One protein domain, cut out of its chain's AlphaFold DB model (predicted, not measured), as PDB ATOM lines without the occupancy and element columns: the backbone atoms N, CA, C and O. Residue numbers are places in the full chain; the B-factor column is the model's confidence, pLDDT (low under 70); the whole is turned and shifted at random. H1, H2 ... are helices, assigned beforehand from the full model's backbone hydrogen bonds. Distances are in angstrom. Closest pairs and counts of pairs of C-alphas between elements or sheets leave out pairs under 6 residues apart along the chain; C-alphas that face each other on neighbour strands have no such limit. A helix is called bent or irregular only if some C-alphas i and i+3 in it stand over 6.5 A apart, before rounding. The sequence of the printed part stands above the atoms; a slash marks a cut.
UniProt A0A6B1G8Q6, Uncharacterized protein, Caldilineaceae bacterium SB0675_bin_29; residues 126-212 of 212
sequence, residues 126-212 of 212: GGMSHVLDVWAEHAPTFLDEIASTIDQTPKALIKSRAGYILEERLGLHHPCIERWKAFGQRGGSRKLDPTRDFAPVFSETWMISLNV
ATOM      1  N   GLY A 126     205.836  40.850  45.213       95.12
ATOM      2  CA  GLY A 126     206.037  39.406  45.026       95.12
ATOM      3  C   GLY A 126     204.772  38.583  44.734       95.12
ATOM      4  O   GLY A 126     204.847  37.352  44.729       95.12
ATOM      5  N   GLY A 127     203.650  39.243  44.451       96.62
ATOM      6  CA  GLY A 127     202.356  38.653  44.105       96.62
ATOM      7  C   GLY A 127     201.424  38.486  45.307       96.62
ATOM      8  O   GLY A 127     201.871  38.439  46.451       96.62
ATOM      9  N   MET A 128     200.116  38.369  45.048       97.88
ATOM     10  CA  MET A 128     199.119  38.361  46.124       97.88
ATOM     11  C   MET A 128     199.249  37.148  47.055       97.88
ATOM     12  O   MET A 128     199.038  37.287  48.251       97.88
ATOM     13  N   SER A 129     199.679  35.986  46.549       97.31
ATOM     14  CA  SER A 129     199.984  34.831  47.410       97.31
ATOM     15  C   SER A 129     201.031  35.180  48.468       97.31
ATOM     16  O   SER A 129     200.802  34.938  49.644       97.31
ATOM     17  N   HIS A 130     202.138  35.815  48.066       98.12
ATOM     18  CA  HIS A 130     203.182  36.206  49.012       98.12
ATOM     19  C   HIS A 130     202.687  37.255  50.001       98.12
ATOM     20  O   HIS A 130     202.980  37.173  51.186       98.12
ATOM     21  N   VAL A 131     201.906  38.225  49.521       98.56
ATOM     22  CA  VAL A 131     201.270  39.222  50.383       98.56
ATOM     23  C   VAL A 131     200.420  38.543  51.455       98.56
ATOM     24  O   VAL A 131     200.527  38.902  52.619       98.56
ATOM     25  N   LEU A 132     199.612  37.545  51.100       98.62
ATOM     26  CA  LEU A 132     198.773  36.837  52.066       98.62
ATOM     27  C   LEU A 132     199.589  36.068  53.113       98.62
ATOM     28  O   LEU A 132     199.178  36.053  54.271       98.62
ATOM     29  N   ASP A 133     200.723  35.479  52.731       98.56
ATOM     30  CA  ASP A 133     201.634  34.808  53.669       98.56
ATOM     31  C   ASP A 133     202.234  35.817  54.663       98.56
ATOM     32  O   ASP A 133     202.163  35.625  55.873       98.56
ATOM     33  N   VAL A 134     202.723  36.955  54.156       98.69
ATOM     34  CA  VAL A 134     203.287  38.050  54.968       98.69
ATOM     35  C   VAL A 134     202.248  38.641  55.919       98.69
ATOM     36  O   VAL A 134     202.543  38.915  57.082       98.69
ATOM     37  N   TRP A 135     201.014  38.839  55.450       98.75
ATOM     38  CA  TRP A 135     199.920  39.287  56.310       98.75
ATOM     39  C   TRP A 135     199.598  38.253  57.388       98.75
ATOM     40  O   TRP A 135     199.401  38.639  58.535       98.75
ATOM     41  N   ALA A 136     199.570  36.961  57.058       98.75
ATOM     42  CA  ALA A 136     199.300  35.917  58.041       98.75
ATOM     43  C   ALA A 136     200.355  35.870  59.153       98.75
ATOM     44  O   ALA A 136     200.005  35.698  60.318       98.75
ATOM     45  N   GLU A 137     201.625  36.064  58.801       98.69
ATOM     46  CA  GLU A 137     202.731  36.039  59.756       98.69
ATOM     47  C   GLU A 137     202.804  37.308  60.616       98.69
ATOM     48  O   GLU A 137     202.980  37.228  61.830       98.69
ATOM     49  N   HIS A 138     202.651  38.488  60.008       98.75
ATOM     50  CA  HIS A 138     203.030  39.746  60.656       98.75
ATOM     51  C   HIS A 138     201.858  40.666  61.019       98.75
ATOM     52  O   HIS A 138     202.026  41.550  61.862       98.75
ATOM     53  N   ALA A 139     200.669  40.494  60.428       98.50
ATOM     54  CA  ALA A 139     199.531  41.359  60.746       98.50
ATOM     55  C   ALA A 139     199.094  41.308  62.222       98.50
ATOM     56  O   ALA A 139     198.728  42.367  62.728       98.50
ATOM     57  N   PRO A 140     199.164  40.168  62.948       98.56
ATOM     58  CA  PRO A 140     198.877  40.160  64.383       98.56
ATOM     59  C   PRO A 140     199.777  41.111  65.184       98.56
ATOM     60  O   PRO A 140     199.319  41.736  66.136       98.56
ATOM     61  N   THR A 141     201.048  41.246  64.791       98.56
ATOM     62  CA  THR A 141     202.022  42.121  65.461       98.56
ATOM     63  C   THR A 141     201.795  43.596  65.144       98.56
ATOM     64  O   THR A 141     201.967  44.429  66.025       98.56
ATOM     65  N   PHE A 142     201.406  43.917  63.908       98.56
ATOM     66  CA  PHE A 142     201.256  45.297  63.423       98.56
ATOM     67  C   PHE A 142     199.791  45.725  63.259       98.56
ATOM     68  O   PHE A 142     199.473  46.571  62.417       98.56
ATOM     69  N   LEU A 143     198.870  45.097  63.998       98.56
ATOM     70  CA  LEU A 143     197.433  45.267  63.783       98.56
ATOM     71  C   LEU A 143     197.002  46.734  63.903       98.56
ATOM     72  O   LEU A 143     196.231  47.207  63.068       98.56
ATOM     73  N   ASP A 144     197.536  47.465  64.882       98.31
ATOM     74  CA  ASP A 144     197.179  48.864  65.133       98.31
ATOM     75  C   ASP A 144     197.723  49.801  64.040       98.31
ATOM     76  O   ASP A 144     197.011  50.687  63.551       98.31
ATOM     77  N   GLU A 145     198.959  49.599  63.579       98.50
ATOM     78  CA  GLU A 145     199.555  50.372  62.484       98.50
ATOM     79  C   GLU A 145     198.853  50.097  61.152       98.50
ATOM     80  O   GLU A 145     198.608  51.023  60.371       98.50
ATOM     81  N   ILE A 146     198.495  48.837  60.892       98.56
ATOM     82  CA  ILE A 146     197.711  48.444  59.719       98.56
ATOM     83  C   ILE A 146     196.328  49.091  59.796       98.56
ATOM     84  O   ILE A 146     195.910  49.759  58.848       98.56
ATOM     85  N   ALA A 147     195.622  48.937  60.918       98.19
ATOM     86  CA  ALA A 147     194.270  49.449  61.083       98.19
ATOM     87  C   ALA A 147     194.217  50.975  60.972       98.19
ATOM     88  O   ALA A 147     193.387  51.504  60.233       98.19
ATOM     89  N   SER A 148     195.118  51.690  61.644       97.56
ATOM     90  CA  SER A 148     195.191  53.152  61.568       97.56
ATOM     91  C   SER A 148     195.494  53.647  60.152       97.56
ATOM     92  O   SER A 148     194.830  54.567  59.671       97.56
ATOM     93  N   THR A 149     196.427  53.003  59.444       97.81
ATOM     94  CA  THR A 149     196.794  53.402  58.078       97.81
ATOM     95  C   THR A 149     195.671  53.120  57.078       97.81
ATOM     96  O   THR A 149     195.343  53.961  56.239       97.81
ATOM     97  N   ILE A 150     195.046  51.943  57.158       97.44
ATOM     98  CA  ILE A 150     193.950  51.567  56.258       97.44
ATOM     99  C   ILE A 150     192.698  52.400  56.546       97.44
ATOM    100  O   ILE A 150     191.985  52.751  55.607       97.44
ATOM    101  N   ASP A 151     192.424  52.789  57.794       96.88
ATOM    102  CA  ASP A 151     191.240  53.601  58.100       96.88
ATOM    103  C   ASP A 151     191.293  54.985  57.432       96.88
ATOM    104  O   ASP A 151     190.271  55.485  56.951       96.88
ATOM    105  N   GLN A 152     192.494  55.552  57.304       94.88
ATOM    106  CA  GLN A 152     192.731  56.851  56.670       94.88
ATOM    107  C   GLN A 152     192.626  56.817  55.138       94.88
ATOM    108  O   GLN A 152     192.517  57.867  54.503       94.88
ATOM    109  N   THR A 153     192.638  55.637  54.508       92.69
ATOM    110  CA  THR A 153     192.535  55.562  53.047       92.69
ATOM    111  C   THR A 153     191.113  55.881  52.568       92.69
ATOM    112  O   THR A 153     190.143  55.311  53.073       92.69
ATOM    113  N   PRO A 154     190.930  56.719  51.531       91.62
ATOM    114  CA  PRO A 154     189.606  56.944  50.948       91.62
ATOM    115  C   PRO A 154     189.141  55.761  50.079       91.62
ATOM    116  O   PRO A 154     187.992  55.710  49.640       91.62
ATOM    117  N   LYS A 155     190.024  54.796  49.782       91.88
ATOM    118  CA  LYS A 155     189.732  53.685  48.868       91.88
ATOM    119  C   LYS A 155     188.994  52.557  49.592       91.88
ATOM    120  O   LYS A 155     189.621  51.648  50.130       91.88
ATOM    121  N   ALA A 156     187.664  52.556  49.502       93.88
ATOM    122  CA  ALA A 156     186.796  51.513  50.067       93.88
ATOM    123  C   ALA A 156     187.223  50.077  49.702       93.88
ATOM    124  O   ALA A 156     187.174  49.183  50.540       93.88
ATOM    125  N   LEU A 157     187.695  49.848  48.470       94.50
ATOM    126  CA  LEU A 157     188.160  48.523  48.047       94.50
ATOM    127  C   LEU A 157     189.372  48.030  48.857       94.50
ATOM    128  O   LEU A 157     189.464  46.842  49.147       94.50
ATOM    129  N   ILE A 158     190.286  48.925  49.244       95.56
ATOM    130  CA  ILE A 158     191.443  48.562  50.075       95.56
ATOM    131  C   ILE A 158     190.986  48.169  51.480       95.56
ATOM    132  O   ILE A 158     191.458  47.162  52.000       95.56
ATOM    133  N   LYS A 159     190.006  48.891  52.040       96.75
ATOM    134  CA  LYS A 159     189.382  48.533  53.320       96.75
ATOM    135  C   LYS A 159     188.742  47.147  53.270       96.75
ATOM    136  O   LYS A 159     188.952  46.360  54.180       96.75
ATOM    137  N   SER A 160     188.043  46.805  52.185       96.38
ATOM    138  CA  SER A 160     187.469  45.461  52.040       96.38
ATOM    139  C   SER A 160     188.512  44.356  51.884       96.38
ATOM    140  O   SER A 160     188.328  43.285  52.448       96.38
ATOM    141  N   ARG A 161     189.612  44.599  51.157       97.50
ATOM    142  CA  ARG A 161     190.724  43.633  51.066       97.50
ATOM    143  C   ARG A 161     191.348  43.379  52.434       97.50
ATOM    144  O   ARG A 161     191.491  42.227  52.821       97.50
ATOM    145  N   ALA A 162     191.688  44.449  53.151       98.12
ATOM    146  CA  ALA A 162     192.264  44.360  54.488       98.12
ATOM    147  C   ALA A 162     191.296  43.680  55.462       98.12
ATOM    148  O   ALA A 162     191.698  42.783  56.189       98.12
ATOM    149  N   GLY A 163     190.020  44.065  55.433       97.75
ATOM    150  CA  GLY A 163     188.979  43.494  56.276       97.75
ATOM    151  C   GLY A 163     188.817  41.991  56.091       97.75
ATOM    152  O   GLY A 163     188.890  41.256  57.067       97.75
ATOM    153  N   TYR A 164     188.705  41.524  54.843       97.75
ATOM    154  CA  TYR A 164     188.650  40.091  54.544       97.75
ATOM    155  C   TYR A 164     189.871  39.336  55.085       97.75
ATOM    156  O   TYR A 164     189.728  38.283  55.701       97.75
ATOM    157  N   ILE A 165     191.076  39.873  54.862       98.50
ATOM    158  CA  ILE A 165     192.308  39.224  55.316       98.50
ATOM    159  C   ILE A 165     192.350  39.176  56.847       98.50
ATOM    160  O   ILE A 165     192.587  38.115  57.409       98.50
ATOM    161  N   LEU A 166     192.119  40.299  57.524       98.50
ATOM    162  CA  LEU A 166     192.241  40.381  58.977       98.50
ATOM    163  C   LEU A 166     191.145  39.579  59.681       98.50
ATOM    164  O   LEU A 166     191.459  38.790  60.561       98.50
ATOM    165  N   GLU A 167     189.886  39.732  59.279       97.88
ATOM    166  CA  GLU A 167     188.754  39.115  59.972       97.88
ATOM    167  C   GLU A 167     188.504  37.673  59.518       97.88
ATOM    168  O   GLU A 167     188.629  36.748  60.314       97.88
ATOM    169  N   GLU A 168     188.151  37.451  58.247       97.62
ATOM    170  CA  GLU A 168     187.687  36.131  57.789       97.62
ATOM    171  C   GLU A 168     188.831  35.124  57.637       97.62
ATOM    172  O   GLU A 168     188.649  33.939  57.912       97.62
ATOM    173  N   ARG A 169     190.015  35.574  57.197       97.75
ATOM    174  CA  ARG A 169     191.165  34.681  56.985       97.75
ATOM    175  C   ARG A 169     192.004  34.482  58.249       97.75
ATOM    176  O   ARG A 169     192.496  33.375  58.452       97.75
ATOM    177  N   LEU A 170     192.208  35.529  59.052       98.25
ATOM    178  CA  LEU A 170     193.112  35.491  60.213       98.25
ATOM    179  C   LEU A 170     192.399  35.500  61.572       98.25
ATOM    180  O   LEU A 170     193.053  35.241  62.579       98.25
ATOM    181  N   GLY A 171     191.092  35.774  61.631       98.19
ATOM    182  CA  GLY A 171     190.348  35.830  62.895       98.19
ATOM    183  C   GLY A 171     190.761  36.989  63.810       98.19
ATOM    184  O   GLY A 171     190.597  36.906  65.025       98.19
ATOM    185  N   LEU A 172     191.342  38.053  63.250       97.94
ATOM    186  CA  LEU A 172     191.742  39.253  63.975       97.94
ATOM    187  C   LEU A 172     190.588  40.253  64.027       97.94
ATOM    188  O   LEU A 172     189.896  40.496  63.038       97.94
ATOM    189  N   HIS A 173     190.443  40.899  65.179       95.81
ATOM    190  CA  HIS A 173     189.389  41.876  65.425       95.81
ATOM    191  C   HIS A 173     189.984  43.217  65.837       95.81
ATOM    192  O   HIS A 173     190.901  43.287  66.651       95.81
ATOM    193  N   HIS A 174     189.431  44.295  65.289       96.50
ATOM    194  CA  HIS A 174     189.791  45.659  65.655       96.50
ATOM    195  C   HIS A 174     188.589  46.583  65.396       96.50
ATOM    196  O   HIS A 174     187.933  46.432  64.360       96.50
ATOM    197  N   PRO A 175     188.295  47.580  66.254       95.38
ATOM    198  CA  PRO A 175     187.124  48.445  66.083       95.38
ATOM    199  C   PRO A 175     187.038  49.146  64.718       95.38
ATOM    200  O   PRO A 175     185.945  49.377  64.211       95.38
ATOM    201  N   CYS A 176     188.175  49.484  64.097       93.62
ATOM    202  CA  CYS A 176     188.188  50.039  62.736       93.62
ATOM    203  C   CYS A 176     187.683  49.041  61.686       93.62
ATOM    204  O   CYS A 176     186.945  49.448  60.794       93.62
ATOM    205  N   ILE A 177     188.049  47.760  61.805       94.62
ATOM    206  CA  ILE A 177     187.677  46.714  60.843       94.62
ATOM    207  C   ILE A 177     186.154  46.593  60.794       94.62
ATOM    208  O   ILE A 177     185.571  46.669  59.718       94.62
ATOM    209  N   GLU A 178     185.488  46.553  61.948       92.19
ATOM    210  CA  GLU A 178     184.021  46.513  62.003       92.19
ATOM    211  C   GLU A 178     183.370  47.685  61.261       92.19
ATOM    212  O   GLU A 178     182.439  47.501  60.473       92.19
ATOM    213  N   ARG A 179     183.906  48.900  61.427       93.81
ATOM    214  CA  ARG A 179     183.407  50.084  60.712       93.81
ATOM    215  C   ARG A 179     183.609  49.986  59.202       93.81
ATOM    216  O   ARG A 179     182.855  50.598  58.447       93.81
ATOM    217  N   TRP A 180     184.609  49.239  58.735       95.75
ATOM    218  CA  TRP A 180     184.899  49.136  57.309       95.75
ATOM    219  C   TRP A 180     183.846  48.361  56.521       95.75
ATOM    220  O   TRP A 180     183.688  48.622  55.326       95.75
ATOM    221  N   LYS A 181     183.090  47.470  57.177       91.44
ATOM    222  CA  LYS A 181     181.990  46.710  56.559       91.44
ATOM    223  C   LYS A 181     180.946  47.630  55.918       91.44
ATOM    224  O   LYS A 181     180.414  47.314  54.858       91.44
ATOM    225  N   ALA A 182     180.739  48.825  56.481       90.44
ATOM    226  CA  ALA A 182     179.830  49.836  55.937       90.44
ATOM    227  C   ALA A 182     180.228  50.356  54.537       90.44
ATOM    228  O   ALA A 182     179.387  50.894  53.821       90.44
ATOM    229  N   PHE A 183     181.489  50.190  54.118       85.94
ATOM    230  CA  PHE A 183     181.964  50.569  52.779       85.94
ATOM    231  C   PHE A 183     181.900  49.412  51.762       85.94
ATOM    232  O   PHE A 183     182.351  49.557  50.616       85.94
ATOM    233  N   GLY A 184     181.372  48.254  52.172       77.44
ATOM    234  CA  GLY A 184     181.096  47.123  51.295       77.44
ATOM    235  C   GLY A 184     180.019  47.480  50.271       77.44
ATOM    236  O   GLY A 184     178.929  47.921  50.614       77.44
ATOM    237  N   GLN A 185     180.333  47.297  48.991       80.94
ATOM    238  CA  GLN A 185     179.378  47.416  47.886       80.94
ATOM    239  C   GLN A 185     179.695  46.320  46.879       80.94
ATOM    240  O   GLN A 185     180.867  46.037  46.671       80.94
ATOM    241  N   ARG A 186     178.704  45.706  46.231       75.44
ATOM    242  CA  ARG A 186     178.964  44.676  45.210       75.44
ATOM    243  C   ARG A 186     179.462  45.305  43.904       75.44
ATOM    244  O   ARG A 186     179.029  46.390  43.527       75.44
ATOM    245  N   GLY A 187     180.348  44.608  43.190       78.12
ATOM    246  CA  GLY A 187     180.786  45.009  41.850       78.12
ATOM    247  C   GLY A 187     181.887  44.110  41.287       78.12
ATOM    248  O   GLY A 187     182.778  43.688  42.019       78.12
ATOM    249  N   GLY A 188     181.859  43.847  39.975       74.88
ATOM    250  CA  GLY A 188     182.805  42.932  39.311       74.88
ATOM    251  C   GLY A 188     184.275  43.376  39.347       74.88
ATOM    252  O   GLY A 188     185.174  42.570  39.136       74.88
ATOM    253  N   SER A 189     184.552  44.643  39.664       81.12
ATOM    254  CA  SER A 189     185.916  45.161  39.845       81.12
ATOM    255  C   SER A 189     186.502  44.890  41.237       81.12
ATOM    256  O   SER A 189     187.688  45.142  41.471       81.12
ATOM    257  N   ARG A 190     185.699  44.374  42.178       91.31
ATOM    258  CA  ARG A 190     186.113  44.144  43.566       91.31
ATOM    259  C   ARG A 190     186.780  42.792  43.719       91.31
ATOM    260  O   ARG A 190     186.166  41.802  44.098       91.31
ATOM    261  N   LYS A 191     188.064  42.781  43.406       95.62
ATOM    262  CA  LYS A 191     188.923  41.601  43.451       95.62
ATOM    263  C   LYS A 191     189.859  41.679  44.647       95.62
ATOM    264  O   LYS A 191     190.383  42.769  44.914       95.62
ATOM    265  N   LEU A 192     190.090  40.556  45.324       96.75
ATOM    266  CA  LEU A 192     191.156  40.432  46.310       96.75
ATOM    267  C   LEU A 192     192.494  40.694  45.617       96.75
ATOM    268  O   LEU A 192     193.134  41.695  45.926       96.75
ATOM    269  N   ASP A 193     192.834  39.912  44.592       96.75
ATOM    270  CA  ASP A 193     193.992  40.156  43.732       96.75
ATOM    271  C   ASP A 193     193.626  41.101  42.567       96.75
ATOM    272  O   ASP A 193     192.868  40.720  41.666       96.75
ATOM    273  N   PRO A 194     194.144  42.345  42.521       94.31
ATOM    274  CA  PRO A 194     193.909  43.245  41.394       94.31
ATOM    275  C   PRO A 194     194.458  42.718  40.058       94.31
ATOM    276  O   PRO A 194     193.953  43.132  39.012       94.31
ATOM    277  N   THR A 195     195.452  41.826  40.085       94.06
ATOM    278  CA  THR A 195     196.223  41.370  38.916       94.06
ATOM    279  C   THR A 195     195.621  40.162  38.204       94.06
ATOM    280  O   THR A 195     196.020  39.859  37.085       94.06
ATOM    281  N   ARG A 196     194.643  39.495  38.822       94.25
ATOM    282  CA  ARG A 196     193.962  38.316  38.272       94.25
ATOM    283  C   ARG A 196     192.529  38.620  37.877       94.25
ATOM    284  O   ARG A 196     191.965  39.620  38.322       94.25
ATOM    285  N   ASP A 197     191.927  37.760  37.069       94.06
ATOM    286  CA  ASP A 197     190.513  37.869  36.705       94.06
ATOM    287  C   ASP A 197     189.592  37.587  37.895       94.06
ATOM    288  O   ASP A 197     190.020  37.091  38.935       94.06
ATOM    289  N   PHE A 198     188.326  37.976  37.768       93.06
ATOM    290  CA  PHE A 198     187.316  37.746  38.797       93.06
ATOM    291  C   PHE A 198     187.031  36.243  38.948       93.06
ATOM    292  O   PHE A 198     186.832  35.547  37.956       93.06
ATOM    293  N   ALA A 199     186.957  35.759  40.188       91.50
ATOM    294  CA  ALA A 199     186.562  34.393  40.522       91.50
ATOM    295  C   ALA A 199     185.124  34.352  41.079       91.50
ATOM    296  O   ALA A 199     184.722  35.286  41.781       91.50
ATOM    297  N   PRO A 200     184.356  33.274  40.828       90.56
ATOM    298  CA  PRO A 200     182.972  33.152  41.294       90.56
ATOM    299  C   PRO A 200     182.849  32.978  42.814       90.56
ATOM    300  O   PRO A 200     181.765  33.162  43.353       90.56
ATOM    301  N   VAL A 201     183.939  32.632  43.503       94.00
ATOM    302  CA  VAL A 201     183.993  32.567  44.966       94.00
ATOM    303  C   VAL A 201     184.213  33.978  45.513       94.00
ATOM    304  O   VAL A 201     185.120  34.686  45.068       94.00
ATOM    305  N   PHE A 202     183.389  34.398  46.469       93.81
ATOM    306  CA  PHE A 202     183.451  35.733  47.059       93.81
ATOM    307  C   PHE A 202     183.161  35.702  48.562       93.81
ATOM    308  O   PHE A 202     182.466  34.814  49.049       93.81
ATOM    309  N   SER A 203     183.680  36.696  49.282       94.75
ATOM    310  CA  SER A 203     183.276  36.981  50.661       94.75
ATOM    311  C   SER A 203     181.973  37.779  50.645       94.75
ATOM    312  O   SER A 203     181.906  38.853  50.035       94.75
ATOM    313  N   GLU A 204     180.934  37.260  51.303       93.12
ATOM    314  CA  GLU A 204     179.642  37.945  51.410       93.12
ATOM    315  C   GLU A 204     179.743  39.206  52.273       93.12
ATOM    316  O   GLU A 204     179.221  40.254  51.885       93.12
ATOM    317  N   THR A 205     180.472  39.120  53.391       93.88
ATOM    318  CA  THR A 205     180.686  40.215  54.346       93.88
ATOM    319  C   THR A 205     181.434  41.374  53.699       93.88
ATOM    320  O   THR A 205     181.026  42.531  53.797       93.88
ATOM    321  N   TRP A 206     182.531  41.069  53.000       95.06
ATOM    322  CA  TRP A 206     183.442  42.086  52.473       95.06
ATOM    323  C   TRP A 206     183.156  42.471  51.022       95.06
ATOM    324  O   TRP A 206     183.707  43.459  50.526       95.06
ATOM    325  N   MET A 207     182.258  41.742  50.353       94.50
ATOM    326  CA  MET A 207     181.837  41.962  48.967       94.50
ATOM    327  C   MET A 207     183.029  42.026  47.999       94.50
ATOM    328  O   MET A 207     183.130  42.933  47.166       94.50
ATOM    329  N   ILE A 208     183.955  41.072  48.133       94.69
ATOM    330  CA  ILE A 208     185.127  40.930  47.261       94.69
ATOM    331  C   ILE A 208     185.245  39.505  46.722       94.69
ATOM    332  O   ILE A 208     184.979  38.538  47.430       94.69
ATOM    333  N   SER A 209     185.685  39.382  45.474       95.69
ATOM    334  CA  SER A 209     186.056  38.109  44.858       95.69
ATOM    335  C   SER A 209     187.362  37.578  45.442       95.69
ATOM    336  O   SER A 209     188.327  38.331  45.589       95.69
ATOM    337  N   LEU A 210     187.401  36.281  45.741       95.38
ATOM    338  CA  LEU A 210     188.541  35.572  46.324       95.38
ATOM    339  C   LEU A 210     189.387  34.934  45.215       95.38
ATOM    340  O   LEU A 210     189.492  33.719  45.097       95.38
ATOM    341  N   ASN A 211     189.947  35.781  44.355       94.50
ATOM    342  CA  ASN A 211     190.602  35.401  43.103       94.50
ATOM    343  C   ASN A 211     192.130  35.217  43.220       94.50
ATOM    344  O   ASN A 211     192.888  35.759  42.413       94.50
ATOM    345  N   VAL A 212     192.575  34.480  44.238       88.62
ATOM    346  CA  VAL A 212     193.995  34.252  44.585       88.62
ATOM    347  C   VAL A 212     194.433  32.812  44.389       88.62
ATOM    348  O   VAL A 212     193.570  31.919  44.442       88.62
TER     349      VAL A 212
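Overview. This is residues 126 to 212 of the 212 residues of an uncharacterized protein of Caldilineaceae bacterium SB0675_bin_29 (UniProt A0A6B1G8Q6). Three helices, H2, H3 and H4, pack together with their centres at the corners of a triangle, and a fourth, H1, is set off near H3 and clear of the other two. To one side of the helices, residues 184 to 212 make a long looped tail that folds back on itself, with one very short strand-like pairing in it. The printed part has 87 residues with four named helices, in the order H1, H2, H3, H4, and no named strand; the class is all helix, though under half of the residues, 43, are in named elements. The whole is compact, with a radius of gyration of the C-alphas of 12.1 A, and rounded, spanning 31 by 29 by 21 A.

Arrangement. Begin with the longest helix, H3, residues 156 to 169. H4, residues 175 to 183, touches it at a steep tilt of 53 degrees, opposite ways; look for their closest C-alphas at Ala 156 and Phe 183, 5.6 A apart. H2, residues 143 to 151, touches H3 at residues 158 to 162 alone, and the two form a helical hairpin with a shallow tilt of 27 degrees, opposite ways; their closest C-alphas, of Ile 150 and Lys 159, are 6.2 A apart. H2 also touches H4, the same way at a shallow tilt of 31 degrees, with the C-alphas of Ala 147 and Cys 176 closest at 6.3 A. Of these 3 touching pairs 2 are at a shallow tilt, and the packing is mostly aligned, but only just. H1, residues 128 to 138, is close to H3 but not clearly touching: the C-alphas of Leu 132 and Ile 165 are closest, 7.6 A apart. H1 is apart from H2 and from H4. Every O i to N i+4 pair is within hydrogen-bond range in H1 and H2, against 9 of 10 in H3 and 2 of 5 in H4, where 5 of 6 O i to N i+3 pairs are within range.

Along the chain. Find C-alpha 156 at (186.796, 51.513, 50.067); from there H3 runs 18.7 A to C-alpha 169. It is neither bent nor irregular, but only just: C-alphas 166 and 169 are 6.1 A apart. H1 begins at C-alpha 128, (199.119, 38.361, 46.124), and is 15.1 A long; H2 measures 11.8 A. H4 measures 14.4 A and ends at C-alpha 183, (181.964, 50.569, 52.779). Further on, residues 202 to 203 pair antiparallel with residues 208 to 209.

Size, cuts and confidence. The two C-alphas farthest apart, of Thr 141 and Gly 188, are 32.5 A from each other. The printed part has no cut, and the links H1 to H2, H2 to H3 and H3 to H4 are tight. The mean pLDDT of the printed part is 94.6, and no printed residue is under 70.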